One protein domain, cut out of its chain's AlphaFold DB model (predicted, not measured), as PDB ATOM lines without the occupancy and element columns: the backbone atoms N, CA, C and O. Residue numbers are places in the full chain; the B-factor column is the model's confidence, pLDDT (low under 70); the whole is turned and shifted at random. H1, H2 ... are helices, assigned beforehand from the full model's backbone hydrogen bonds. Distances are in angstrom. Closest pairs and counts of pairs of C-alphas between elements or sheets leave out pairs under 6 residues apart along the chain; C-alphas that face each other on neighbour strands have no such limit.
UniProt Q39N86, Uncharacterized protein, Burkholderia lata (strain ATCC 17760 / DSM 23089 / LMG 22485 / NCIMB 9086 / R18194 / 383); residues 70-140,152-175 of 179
ATOM      1  N   THR A  70     169.089 118.889 147.098       80.00
ATOM      2  CA  THR A  70     169.177 120.289 146.669       80.00
ATOM      3  C   THR A  70     168.455 120.523 145.342       80.00
ATOM      4  O   THR A  70     167.650 121.446 145.230       80.00
ATOM      5  N   THR A  71     168.717 119.675 144.345       84.31
ATOM      6  CA  THR A  71     168.114 119.761 143.009       84.31
ATOM      7  C   THR A  71     166.612 119.498 143.069       84.31
ATOM      8  O   THR A  71     165.839 120.218 142.438       84.31
ATOM      9  N   ASP A  72     166.180 118.537 143.888       85.38
ATOM     10  CA  ASP A  72     164.753 118.255 144.078       85.38
ATOM     11  C   ASP A  72     164.021 119.399 144.774       85.38
ATOM     12  O   ASP A  72     162.923 119.773 144.359       85.38
ATOM     13  N   LEU A  73     164.633 119.988 145.807       88.12
ATOM     14  CA  LEU A  73     164.076 121.153 146.485       88.12
ATOM     15  C   LEU A  73     163.939 122.337 145.525       88.12
ATOM     16  O   LEU A  73     162.902 122.999 145.518       88.12
ATOM     17  N   LEU A  74     164.955 122.586 144.696       88.94
ATOM     18  CA  LEU A  74     164.902 123.638 143.684       88.94
ATOM     19  C   LEU A  74     163.768 123.384 142.681       88.94
ATOM     20  O   LEU A  74     162.933 124.262 142.467       88.94
ATOM     21  N   SER A  75     163.705 122.178 142.113       86.12
ATOM     22  CA  SER A  75     162.675 121.780 141.145       86.12
ATOM     23  C   SER A  75     161.263 121.908 141.729       86.12
ATOM     24  O   SER A  75     160.350 122.454 141.094       86.12
ATOM     25  N   TYR A  76     161.089 121.493 142.985       89.12
ATOM     26  CA  TYR A  76     159.841 121.654 143.720       89.12
ATOM     27  C   TYR A  76     159.450 123.128 143.883       89.12
ATOM     28  O   TYR A  76     158.298 123.486 143.621       89.12
ATOM     29  N   LEU A  77     160.383 123.995 144.289       92.62
ATOM     30  CA  LEU A  77     160.101 125.417 144.494       92.62
ATOM     31  C   LEU A  77     159.757 126.132 143.189       92.62
ATOM     32  O   LEU A  77     158.773 126.871 143.165       92.62
ATOM     33  N   VAL A  78     160.488 125.854 142.109       91.94
ATOM     34  CA  VAL A  78     160.193 126.383 140.767       91.94
ATOM     35  C   VAL A  78     158.777 125.990 140.343       91.94
ATOM     36  O   VAL A  78     157.970 126.840 139.961       91.94
ATOM     37  N   THR A  79     158.432 124.708 140.486       87.06
ATOM     38  CA  THR A  79     157.098 124.195 140.146       87.06
ATOM     39  C   THR A  79     156.011 124.851 140.999       87.06
ATOM     40  O   THR A  79     154.966 125.249 140.481       87.06
ATOM     41  N   ASN A  80     156.245 125.006 142.304       89.88
ATOM     42  CA  ASN A  80     155.295 125.652 143.204       89.88
ATOM     43  C   ASN A  80     155.085 127.132 142.847       89.88
ATOM     44  O   ASN A  80     153.946 127.595 142.811       89.88
ATOM     45  N   GLN A  81     156.158 127.862 142.538       92.50
ATOM     46  CA  GLN A  81     156.097 129.274 142.154       92.50
ATOM     47  C   GLN A  81     155.322 129.480 140.856       92.50
ATOM     48  O   GLN A  81     154.420 130.318 140.813       92.50
ATOM     49  N   LEU A  82     155.593 128.662 139.836       89.56
ATOM     50  CA  LEU A  82     154.826 128.665 138.591       89.56
ATOM     51  C   LEU A  82     153.358 128.324 138.831       89.56
ATOM     52  O   LEU A  82     152.470 129.013 138.335       89.56
ATOM     53  N   ALA A  83     153.079 127.304 139.641       83.38
ATOM     54  CA  ALA A  83     151.713 126.896 139.922       83.38
ATOM     55  C   ALA A  83     150.931 127.958 140.711       83.38
ATOM     56  O   ALA A  83     149.717 128.065 140.534       83.38
ATOM     57  N   VAL A  84     151.578 128.733 141.586       88.31
ATOM     58  CA  VAL A  84     150.957 129.905 142.223       88.31
ATOM     59  C   VAL A  84     150.726 130.991 141.175       88.31
ATOM     60  O   VAL A  84     149.584 131.409 141.009       88.31
ATOM     61  N   ARG A  85     151.750 131.359 140.395       88.81
ATOM     62  CA  ARG A  85     151.671 132.385 139.342       88.81
ATOM     63  C   ARG A  85     150.556 132.117 138.334       88.81
ATOM     64  O   ARG A  85     149.821 133.034 137.984       88.81
ATOM     65  N   MET A  86     150.395 130.871 137.902       82.81
ATOM     66  CA  MET A  86     149.345 130.464 136.967       82.81
ATOM     67  C   MET A  86     147.946 130.475 137.593       82.81
ATOM     68  O   MET A  86     146.973 130.699 136.881       82.81
ATOM     69  N   ARG A  87     147.825 130.228 138.904       80.56
ATOM     70  CA  ARG A  87     146.529 130.166 139.603       80.56
ATOM     71  C   ARG A  87     146.041 131.522 140.099       80.56
ATOM     72  O   ARG A  87     144.849 131.792 140.022       80.56
ATOM     73  N   SER A  88     146.932 132.346 140.645       82.38
ATOM     74  CA  SER A  88     146.593 133.638 141.253       82.38
ATOM     75  C   SER A  88     146.925 134.833 140.363       82.38
ATOM     76  O   SER A  88     146.500 135.943 140.665       82.38
ATOM     77  N   GLY A  89     147.719 134.645 139.304       82.31
ATOM     78  CA  GLY A  89     148.246 135.750 138.502       82.31
ATOM     79  C   GLY A  89     149.303 136.589 139.228       82.31
ATOM     80  O   GLY A  89     149.739 137.603 138.690       82.31
ATOM     81  N   ALA A  90     149.740 136.180 140.422       87.94
ATOM     82  CA  ALA A  90     150.747 136.858 141.232       87.94
ATOM     83  C   ALA A  90     151.878 135.889 141.597       87.94
ATOM     84  O   ALA A  90     151.650 134.694 141.780       87.94
ATOM     85  N   TRP A  91     153.105 136.397 141.693       90.88
ATOM     86  CA  TRP A  91     154.213 135.605 142.226       90.88
ATOM     87  C   TRP A  91     154.000 135.335 143.718       90.88
ATOM     88  O   TRP A  91     153.415 136.179 144.405       90.88
ATOM     89  N   PRO A  92     154.433 134.172 144.233       89.50
ATOM     90  CA  PRO A  92     154.308 133.888 145.650       89.50
ATOM     91  C   PRO A  92     155.161 134.848 146.477       89.50
ATOM     92  O   PRO A  92     156.246 135.260 146.064       89.50
ATOM     93  N   THR A  93     154.676 135.179 147.669       92.81
ATOM     94  CA  THR A  93     155.433 136.004 148.614       92.81
ATOM     95  C   THR A  93     156.621 135.229 149.183       92.81
ATOM     96  O   THR A  93     156.635 133.996 149.186       92.81
ATOM     97  N   THR A  94     157.608 135.943 149.728       90.56
ATOM     98  CA  THR A  94     158.759 135.327 150.406       90.56
ATOM     99  C   THR A  94     158.317 134.336 151.485       90.56
ATOM    100  O   THR A  94     158.847 133.230 151.544       90.56
ATOM    101  N   ASP A  95     157.288 134.675 152.269       89.94
ATOM    102  CA  ASP A  95     156.730 133.782 153.291       89.94
ATOM    103  C   ASP A  95     156.185 132.483 152.687       89.94
ATOM    104  O   ASP A  95     156.474 131.399 153.188       89.94
ATOM    105  N   GLN A  96     155.464 132.562 151.562       91.00
ATOM    106  CA  GLN A  96     154.932 131.381 150.873       91.00
ATOM    107  C   GLN A  96     156.045 130.483 150.320       91.00
ATOM    108  O   GLN A  96     155.917 129.257 150.348       91.00
ATOM    109  N   VAL A  97     157.141 131.071 149.834       92.88
ATOM    110  CA  VAL A  97     158.314 130.317 149.363       92.88
ATOM    111  C   VAL A  97     159.024 129.637 150.535       92.88
ATOM    112  O   VAL A  97     159.335 128.449 150.455       92.88
ATOM    113  N   VAL A  98     159.223 130.349 151.646       91.69
ATOM    114  CA  VAL A  98     159.841 129.802 152.864       91.69
ATOM    115  C   VAL A  98     158.986 128.683 153.466       91.69
ATOM    116  O   VAL A  98     159.524 127.658 153.891       91.69
ATOM    117  N   ASP A  99     157.664 128.833 153.481       92.00
ATOM    118  CA  ASP A  99     156.751 127.807 153.984       92.00
ATOM    119  C   ASP A  99     156.737 126.565 153.089       92.00
ATOM    120  O   ASP A  99     156.817 125.446 153.602       92.00
ATOM    121  N   ALA A 100     156.729 126.737 151.764       90.75
ATOM    122  CA  ALA A 100     156.865 125.627 150.820       90.75
ATOM    123  C   ALA A 100     158.202 124.892 151.005       90.75
ATOM    124  O   ALA A 100     158.245 123.661 151.045       90.75
ATOM    125  N   GLN A 101     159.290 125.635 151.202       91.62
ATOM    126  CA  GLN A 101     160.613 125.074 151.457       91.62
ATOM    127  C   GLN A 101     160.661 124.275 152.763       91.62
ATOM    128  O   GLN A 101     161.157 123.148 152.788       91.62
ATOM    129  N   ARG A 102     160.127 124.827 153.860       90.38
ATOM    130  CA  ARG A 102     160.041 124.130 155.154       90.38
ATOM    131  C   ARG A 102     159.174 122.881 155.060       90.38
ATOM    132  O   ARG A 102     159.558 121.849 155.606       90.38
ATOM    133  N   ALA A 103     158.040 122.963 154.368       90.31
ATOM    134  CA  ALA A 103     157.156 121.825 154.156       90.31
ATOM    135  C   ALA A 103     157.870 120.704 153.390       90.31
ATOM    136  O   ALA A 103     157.809 119.548 153.811       90.31
ATOM    137  N   TRP A 104     158.600 121.038 152.323       91.25
ATOM    138  CA  TRP A 104     159.368 120.059 151.556       91.25
ATOM    139  C   TRP A 104     160.456 119.387 152.401       91.25
ATOM    140  O   TRP A 104     160.508 118.159 152.443       91.25
ATOM    141  N   LEU A 105     161.262 120.170 153.131       88.88
ATOM    142  CA  LEU A 105     162.322 119.645 154.004       88.88
ATOM    143  C   LEU A 105     161.759 118.730 155.100       88.88
ATOM    144  O   LEU A 105     162.313 117.663 155.358       88.88
ATOM    145  N   ALA A 106     160.628 119.112 155.700       88.00
ATOM    146  CA  ALA A 106     159.948 118.299 156.705       88.00
ATOM    147  C   ALA A 106     159.416 116.975 156.131       88.00
ATOM    148  O   ALA A 106     159.464 115.958 156.817       88.00
ATOM    149  N   CYS A 107     158.933 116.967 154.884       85.88
ATOM    150  CA  CYS A 107     158.432 115.752 154.231       85.88
ATOM    151  C   CYS A 107     159.550 114.794 153.806       85.88
ATOM    152  O   CYS A 107     159.342 113.585 153.816       85.88
ATOM    153  N   HIS A 108     160.713 115.326 153.431       84.00
ATOM    154  CA  HIS A 108     161.833 114.540 152.904       84.00
ATOM    155  C   HIS A 108     162.914 114.257 153.954       84.00
ATOM    156  O   HIS A 108     163.956 113.707 153.614       84.00
ATOM    157  N   HIS A 109     162.680 114.629 155.222       82.12
ATOM    158  CA  HIS A 109     163.642 114.502 156.325       82.12
ATOM    159  C   HIS A 109     165.039 115.041 155.975       82.12
ATOM    160  O   HIS A 109     166.057 114.509 156.411       82.12
ATOM    161  N   ALA A 110     165.075 116.094 155.160       82.06
ATOM    162  CA  ALA A 110     166.304 116.677 154.656       82.06
ATOM    163  C   ALA A 110     166.687 117.896 155.494       82.06
ATOM    164  O   ALA A 110     165.853 118.745 155.820       82.06
ATOM    165  N   GLU A 111     167.976 118.012 155.793       78.94
ATOM    166  CA  GLU A 111     168.540 119.208 156.398       78.94
ATOM    167  C   GLU A 111     169.233 120.051 155.335       78.94
ATOM    168  O   GLU A 111     170.002 119.572 154.506       78.94
ATOM    169  N   CYS A 112     168.947 121.345 155.359       79.31
ATOM    170  CA  CYS A 112     169.591 122.330 154.507       79.31
ATOM    171  C   CYS A 112     170.003 123.503 155.398       79.31
ATOM    172  O   CYS A 112     169.187 123.973 156.197       79.31
ATOM    173  N   GLY A 113     171.251 123.965 155.300       85.12
ATOM    174  CA  GLY A 113     171.718 125.130 156.055       85.12
ATOM    175  C   GLY A 113     170.946 126.392 155.667       85.12
ATOM    176  O   GLY A 113     170.474 126.509 154.538       85.12
ATOM    177  N   TRP A 114     170.807 127.351 156.583       86.56
ATOM    178  CA  TRP A 114     170.015 128.566 156.341       86.56
ATOM    179  C   TRP A 114     170.483 129.339 155.092       86.56
ATOM    180  O   TRP A 114     169.653 129.778 154.302       86.56
ATOM    181  N   LEU A 115     171.800 129.436 154.867       88.25
ATOM    182  CA  LEU A 115     172.365 130.139 153.713       88.25
ATOM    183  C   LEU A 115     172.048 129.412 152.402       88.25
ATOM    184  O   LEU A 115     171.649 130.036 151.422       88.25
ATOM    185  N   ALA A 116     172.166 128.081 152.399       85.38
ATOM    186  CA  ALA A 116     171.786 127.261 151.255       85.38
ATOM    187  C   ALA A 116     170.288 127.407 150.954       85.38
ATOM    188  O   ALA A 116     169.907 127.537 149.796       85.38
ATOM    189  N   ARG A 117     169.440 127.495 151.986       87.62
ATOM    190  CA  ARG A 117     168.003 127.726 151.801       87.62
ATOM    191  C   ARG A 117     167.703 129.047 151.103       87.62
ATOM    192  O   ARG A 117     166.870 129.050 150.203       87.62
ATOM    193  N   VAL A 118     168.386 130.123 151.497       88.75
ATOM    194  CA  VAL A 118     168.243 131.450 150.874       88.75
ATOM    195  C   VAL A 118     168.697 131.412 149.415       88.75
ATOM    196  O   VAL A 118     167.950 131.844 148.545       88.75
ATOM    197  N   ARG A 119     169.870 130.828 149.133       88.94
ATOM    198  CA  ARG A 119     170.393 130.695 147.760       88.94
ATOM    199  C   ARG A 119     169.460 129.881 146.859       88.94
ATOM    200  O   ARG A 119     169.204 130.276 145.732       88.94
ATOM    201  N   ILE A 120     168.917 128.773 147.366       88.31
ATOM    202  CA  ILE A 120     167.968 127.930 146.622       88.31
ATOM    203  C   ILE A 120     166.652 128.678 146.368       88.31
ATOM    204  O   ILE A 120     166.099 128.581 145.276       88.31
ATOM    205  N   ALA A 121     166.148 129.433 147.348       90.12
ATOM    206  CA  ALA A 121     164.932 130.225 147.177       90.12
ATOM    207  C   ALA A 121     165.114 131.314 146.104       90.12
ATOM    208  O   ALA A 121     164.272 131.436 145.214       90.12
ATOM    209  N   ASP A 122     166.230 132.039 146.137       89.88
ATOM    210  CA  ASP A 122     166.569 133.065 145.145       89.88
ATOM    211  C   ASP A 122     166.749 132.479 143.731       89.88
ATOM    212  O   ASP A 122     166.124 132.933 142.767       89.88
ATOM    213  N   ALA A 123     167.507 131.382 143.623       90.06
ATOM    214  CA  ALA A 123     167.692 130.662 142.368       90.06
ATOM    215  C   ALA A 123     166.357 130.153 141.806       90.06
ATOM    216  O   ALA A 123     166.091 130.308 140.615       90.06
ATOM    217  N   SER A 124     165.487 129.596 142.658       90.75
ATOM    218  CA  SER A 124     164.174 129.108 142.225       90.75
ATOM    219  C   SER A 124     163.314 130.227 141.641       90.75
ATOM    220  O   SER A 124     162.740 130.040 140.572       90.75
ATOM    221  N   ALA A 125     163.290 131.404 142.280       91.00
ATOM    222  CA  ALA A 125     162.500 132.541 141.817       91.00
ATOM    223  C   ALA A 125     163.005 133.064 140.467       91.00
ATOM    224  O   ALA A 125     162.207 133.285 139.554       91.00
ATOM    225  N   THR A 126     164.326 133.193 140.319       89.81
ATOM    226  CA  THR A 126     164.970 133.600 139.061       89.81
ATOM    227  C   THR A 126     164.640 132.628 137.933       89.81
ATOM    228  O   THR A 126     164.245 133.044 136.842       89.81
ATOM    229  N   ILE A 127     164.753 131.326 138.205       87.25
ATOM    230  CA  ILE A 127     164.423 130.283 137.236       87.25
ATOM    231  C   ILE A 127     162.949 130.371 136.863       87.25
ATOM    232  O   ILE A 127     162.645 130.504 135.683       87.25
ATOM    233  N   ALA A 128     162.041 130.342 137.843       88.31
ATOM    234  CA  ALA A 128     160.599 130.348 137.616       88.31
ATOM    235  C   ALA A 128     160.151 131.560 136.792       88.31
ATOM    236  O   ALA A 128     159.362 131.399 135.859       88.31
ATOM    237  N   GLN A 129     160.685 132.747 137.089       87.31
ATOM    238  CA  GLN A 129     160.457 133.956 136.300       87.31
ATOM    239  C   GLN A 129     160.915 133.763 134.850       87.31
ATOM    240  O   GLN A 129     160.124 133.979 133.936       87.31
ATOM    241  N   GLY A 130     162.130 133.249 134.635       85.00
ATOM    242  CA  GLY A 130     162.637 132.936 133.299       85.00
ATOM    243  C   GLY A 130     161.767 131.933 132.530       85.00
ATOM    244  O   GLY A 130     161.493 132.152 131.351       85.00
ATOM    245  N   ILE A 131     161.276 130.870 133.188       84.75
ATOM    246  CA  ILE A 131     160.333 129.911 132.573       84.75
ATOM    247  C   ILE A 131     159.069 130.638 132.122       84.75
ATOM    248  O   ILE A 131     158.601 130.457 130.998       84.75
ATOM    249  N   TYR A 132     158.501 131.446 133.014       84.50
ATOM    250  CA  TYR A 132     157.249 132.138 132.760       84.50
ATOM    251  C   TYR A 132     157.384 133.169 131.635       84.50
ATOM    252  O   TYR A 132     156.508 133.231 130.778       84.50
ATOM    253  N   ASP A 133     158.478 133.926 131.593       82.19
ATOM    254  CA  ASP A 133     158.717 134.935 130.556       82.19
ATOM    255  C   ASP A 133     158.854 134.300 129.173       82.19
ATOM    256  O   ASP A 133     158.249 134.781 128.217       82.19
ATOM    257  N   ILE A 134     159.567 133.175 129.068       79.50
ATOM    258  CA  ILE A 134     159.651 132.387 127.828       79.50
ATOM    259  C   ILE A 134     158.260 131.878 127.434       79.50
ATOM    260  O   ILE A 134     157.867 131.981 126.272       79.50
ATOM    261  N   ALA A 135     157.488 131.356 128.387       79.44
ATOM    262  CA  ALA A 135     156.139 130.862 128.123       79.44
ATOM    263  C   ALA A 135     155.164 131.976 127.703       79.44
ATOM    264  O   ALA A 135     154.232 131.717 126.946       79.44
ATOM    265  N   VAL A 136     155.351 133.208 128.187       77.38
ATOM    266  CA  VAL A 136     154.568 134.380 127.770       77.38
ATOM    267  C   VAL A 136     155.017 134.884 126.401       77.38
ATOM    268  O   VAL A 136     154.162 135.159 125.568       77.38
ATOM    269  N   ALA A 137     156.323 134.976 126.146       75.50
ATOM    270  CA  ALA A 137     156.865 135.440 124.869       75.50
ATOM    271  C   ALA A 137     156.492 134.514 123.701       75.50
ATOM    272  O   ALA A 137     156.243 134.988 122.598       75.50
ATOM    273  N   ASN A 138     156.412 133.207 123.960       72.38
ATOM    274  CA  ASN A 138     155.999 132.201 122.979       72.38
ATOM    275  C   ASN A 138     154.484 131.943 122.965       72.38
ATOM    276  O   ASN A 138     154.018 131.058 122.249       72.38
ATOM    277  N   ARG A 139     153.698 132.670 123.769       65.12
ATOM    278  CA  ARG A 139     152.242 132.539 123.744       65.12
ATOM    279  C   ARG A 139     151.721 133.196 122.471       65.12
ATOM    280  O   ARG A 139     151.701 134.420 122.376       65.12
ATOM    281  N   ASP A 140     151.260 132.382 121.526       59.34
ATOM    282  CA  ASP A 140     150.492 132.876 120.388       59.34
ATOM    283  C   ASP A 140     149.193 133.529 120.913       59.34
ATOM    284  O   ASP A 140     148.432 132.862 121.628       59.34
ATOM    285  N   ASP A 152     159.865 117.662 125.775       54.62
ATOM    286  CA  ASP A 152     160.854 117.659 124.697       54.62
ATOM    287  C   ASP A 152     160.871 118.968 123.872       54.62
ATOM    288  O   ASP A 152     161.523 119.045 122.831       54.62
ATOM    289  N   SER A 153     160.166 120.017 124.315       57.91
ATOM    290  CA  SER A 153     160.190 121.330 123.658       57.91
ATOM    291  C   SER A 153     161.605 121.942 123.701       57.91
ATOM    292  O   SER A 153     162.248 121.948 124.760       57.91
ATOM    293  N   PRO A 154     162.107 122.497 122.579       58.41
ATOM    294  CA  PRO A 154     163.430 123.123 122.531       58.41
ATOM    295  C   PRO A 154     163.541 124.323 123.484       58.41
ATOM    296  O   PRO A 154     164.617 124.598 124.018       58.41
ATOM    297  N   GLU A 155     162.428 124.993 123.779       52.41
ATOM    298  CA  GLU A 155     162.341 126.058 124.777       52.41
ATOM    299  C   GLU A 155     162.571 125.525 126.201       52.41
ATOM    300  O   GLU A 155     163.303 126.139 126.982       52.41
ATOM    301  N   LEU A 156     161.998 124.361 126.536       58.38
ATOM    302  CA  LEU A 156     162.246 123.680 127.812       58.38
ATOM    303  C   LEU A 156     163.684 123.156 127.917       58.38
ATOM    304  O   LEU A 156     164.259 123.192 129.006       58.38
ATOM    305  N   HIS A 157     164.289 122.728 126.807       61.25
ATOM    306  CA  HIS A 157     165.695 122.320 126.776       61.25
ATOM    307  C   HIS A 157     166.640 123.501 127.041       61.25
ATOM    308  O   HIS A 157     167.481 123.426 127.935       61.25
ATOM    309  N   ALA A 158     166.460 124.625 126.339       64.62
ATOM    310  CA  ALA A 158     167.262 125.836 126.542       64.62
ATOM    311  C   ALA A 158     167.137 126.381 127.973       64.62
ATOM    312  O   ALA A 158     168.088 126.903 128.562       64.62
ATOM    313  N   LEU A 159     165.951 126.246 128.557       66.81
ATOM    314  CA  LEU A 159     165.721 126.586 129.947       66.81
ATOM    315  C   LEU A 159     166.427 125.620 130.904       66.81
ATOM    316  O   LEU A 159     167.032 126.072 131.872       66.81
ATOM    317  N   ARG A 160     166.381 124.311 130.639       63.69
ATOM    318  CA  ARG A 160     167.076 123.303 131.446       63.69
ATOM    319  C   ARG A 160     168.585 123.521 131.438       63.69
ATOM    320  O   ARG A 160     169.177 123.522 132.508       63.69
ATOM    321  N   GLU A 161     169.168 123.845 130.287       71.75
ATOM    322  CA  GLU A 161     170.583 124.223 130.188       71.75
ATOM    323  C   GLU A 161     170.915 125.477 131.011       71.75
ATOM    324  O   GLU A 161     171.932 125.512 131.704       71.75
ATOM    325  N   ARG A 162     170.050 126.502 131.002       71.19
ATOM    326  CA  ARG A 162     170.237 127.699 131.845       71.19
ATOM    327  C   ARG A 162     170.127 127.387 133.335       71.19
ATOM    328  O   ARG A 162     170.909 127.921 134.121       71.19
ATOM    329  N   CYS A 163     169.174 126.543 133.723       69.06
ATOM    330  CA  CYS A 163     169.025 126.076 135.101       69.06
ATOM    331  C   CYS A 163     170.252 125.279 135.551       69.06
ATOM    332  O   CYS A 163     170.762 125.530 136.639       69.06
ATOM    333  N   ASP A 164     170.753 124.377 134.706       71.94
ATOM    334  CA  ASP A 164     171.939 123.568 134.983       71.94
ATOM    335  C   ASP A 164     173.196 124.444 135.095       71.94
ATOM    336  O   ASP A 164     173.988 124.252 136.013       71.94
ATOM    337  N   ALA A 165     173.348 125.468 134.248       72.31
ATOM    338  CA  ALA A 165     174.451 126.430 134.339       72.31
ATOM    339  C   ALA A 165     174.398 127.282 135.624       72.31
ATOM    340  O   ALA A 165     175.425 127.539 136.253       72.31
ATOM    341  N   LEU A 166     173.200 127.712 136.040       69.50
ATOM    342  CA  LEU A 166     173.002 128.421 137.309       69.50
ATOM    343  C   LEU A 166     173.307 127.523 138.512       69.50
ATOM    344  O   LEU A 166     173.952 127.972 139.458       69.50
ATOM    345  N   LEU A 167     172.867 126.265 138.467       69.19
ATOM    346  CA  LEU A 167     173.141 125.270 139.499       69.19
ATOM    347  C   LEU A 167     174.635 124.973 139.622       69.19
ATOM    348  O   LEU A 167     175.161 125.052 140.728       69.19
ATOM    349  N   GLN A 168     175.319 124.727 138.501       72.56
ATOM    350  CA  GLN A 168     176.771 124.518 138.473       72.56
ATOM    351  C   GLN A 168     177.510 125.702 139.093       72.56
ATOM    352  O   GLN A 168     178.327 125.507 139.979       72.56
ATOM    353  N   ARG A 169     177.136 126.939 138.749       71.44
ATOM    354  CA  ARG A 169     177.742 128.136 139.347       71.44
ATOM    355  C   ARG A 169     177.532 128.230 140.865       71.44
ATOM    356  O   ARG A 169     178.401 128.739 141.568       71.44
ATOM    357  N   ILE A 170     176.377 127.801 141.375       66.69
ATOM    358  CA  ILE A 170     176.095 127.796 142.818       66.69
ATOM    359  C   ILE A 170     176.891 126.695 143.526       66.69
ATOM    360  O   ILE A 170     177.355 126.924 144.644       66.69
ATOM    361  N   ASP A 171     177.041 125.528 142.903       68.62
ATOM    362  CA  ASP A 171     177.835 124.421 143.436       68.62
ATOM    363  C   ASP A 171     179.341 124.740 143.399       68.62
ATOM    364  O   ASP A 171     180.021 124.550 144.407       68.62
ATOM    365  N   ASP A 172     179.839 125.353 142.323       69.00
ATOM    366  CA  ASP A 172     181.223 125.829 142.208       69.00
ATOM    367  C   ASP A 172     181.549 126.889 143.277       69.00
ATOM    368  O   ASP A 172     182.596 126.830 143.918       69.00
ATOM    369  N   ASP A 173     180.635 127.831 143.548       61.53
ATOM    370  CA  ASP A 173     180.794 128.832 144.621       61.53
ATOM    371  C   ASP A 173     180.822 128.197 146.026       61.53
ATOM    372  O   ASP A 173     181.341 128.790 146.972       61.53
ATOM    373  N   ARG A 174     180.279 126.983 146.188       57.03
ATOM    374  CA  ARG A 174     180.316 126.238 147.455       57.03
ATOM    375  C   ARG A 174     181.601 125.437 147.657       57.03
ATOM    376  O   ARG A 174     181.946 125.208 148.817       57.03
ATOM    377  N   ASP A 175     182.292 125.035 146.591       54.12
ATOM    378  CA  ASP A 175     183.581 124.326 146.670       54.12
ATOM    379  C   ASP A 175     184.780 125.275 146.890       54.12
ATOM    380  O   ASP A 175     185.854 124.838 147.310       54.12
TER     381      ASP A 175
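What this domain is: This is residues 70 to 140 and 152 to 175 of the 179 residues of an uncharacterized protein of Burkholderia lata (strain ATCC 17760 / DSM 23089 / LMG 22485 / NCIMB 9086 / R18194 / 383) (UniProt Q39N86). One long helix, H3, has the other three packed on it: H1 crosses it, H2 crosses near its first end, and H4 runs back beside it. The printed part has 95 residues, with four named helices, H1 to H4 in chain order, and no named strand: all helix. It is compact, with a radius of gyration of the C-alphas of 13.7 A and spans of 42 by 32 by 20 A.

Where its parts are: H1, residues 70 to 88, begins at C-alpha 70 (169.177, 120.289, 146.669) and measures 26.8 A. H2 is residues 94 to 108, 21.2 A. H3 is residues 114 to 137, 34.8 A. H4, residues 154 to 175, 31.5 A, ends at C-alpha 175 (183.581, 124.326, 146.670).

How they stand to each other: H3 is the hub. H1 touches it at a steep tilt of 48 degrees, C-alphas 78 and 124 closest at 5.0 A. H4 touches residues 123 to 134 of H3 alone, opposite ways at a shallow 18 degrees, C-alphas 163 and 127 closest at 6.6 A. H2 and H4 are apart. In each helix every O i to N i+4 pair is within hydrogen-bond range.

The domain as a whole: Residues 141 to 151 are cut out, an 18.9 A gap between C-alphas 140 and 152. Confidence is low, for instance, at residues 152 to 160.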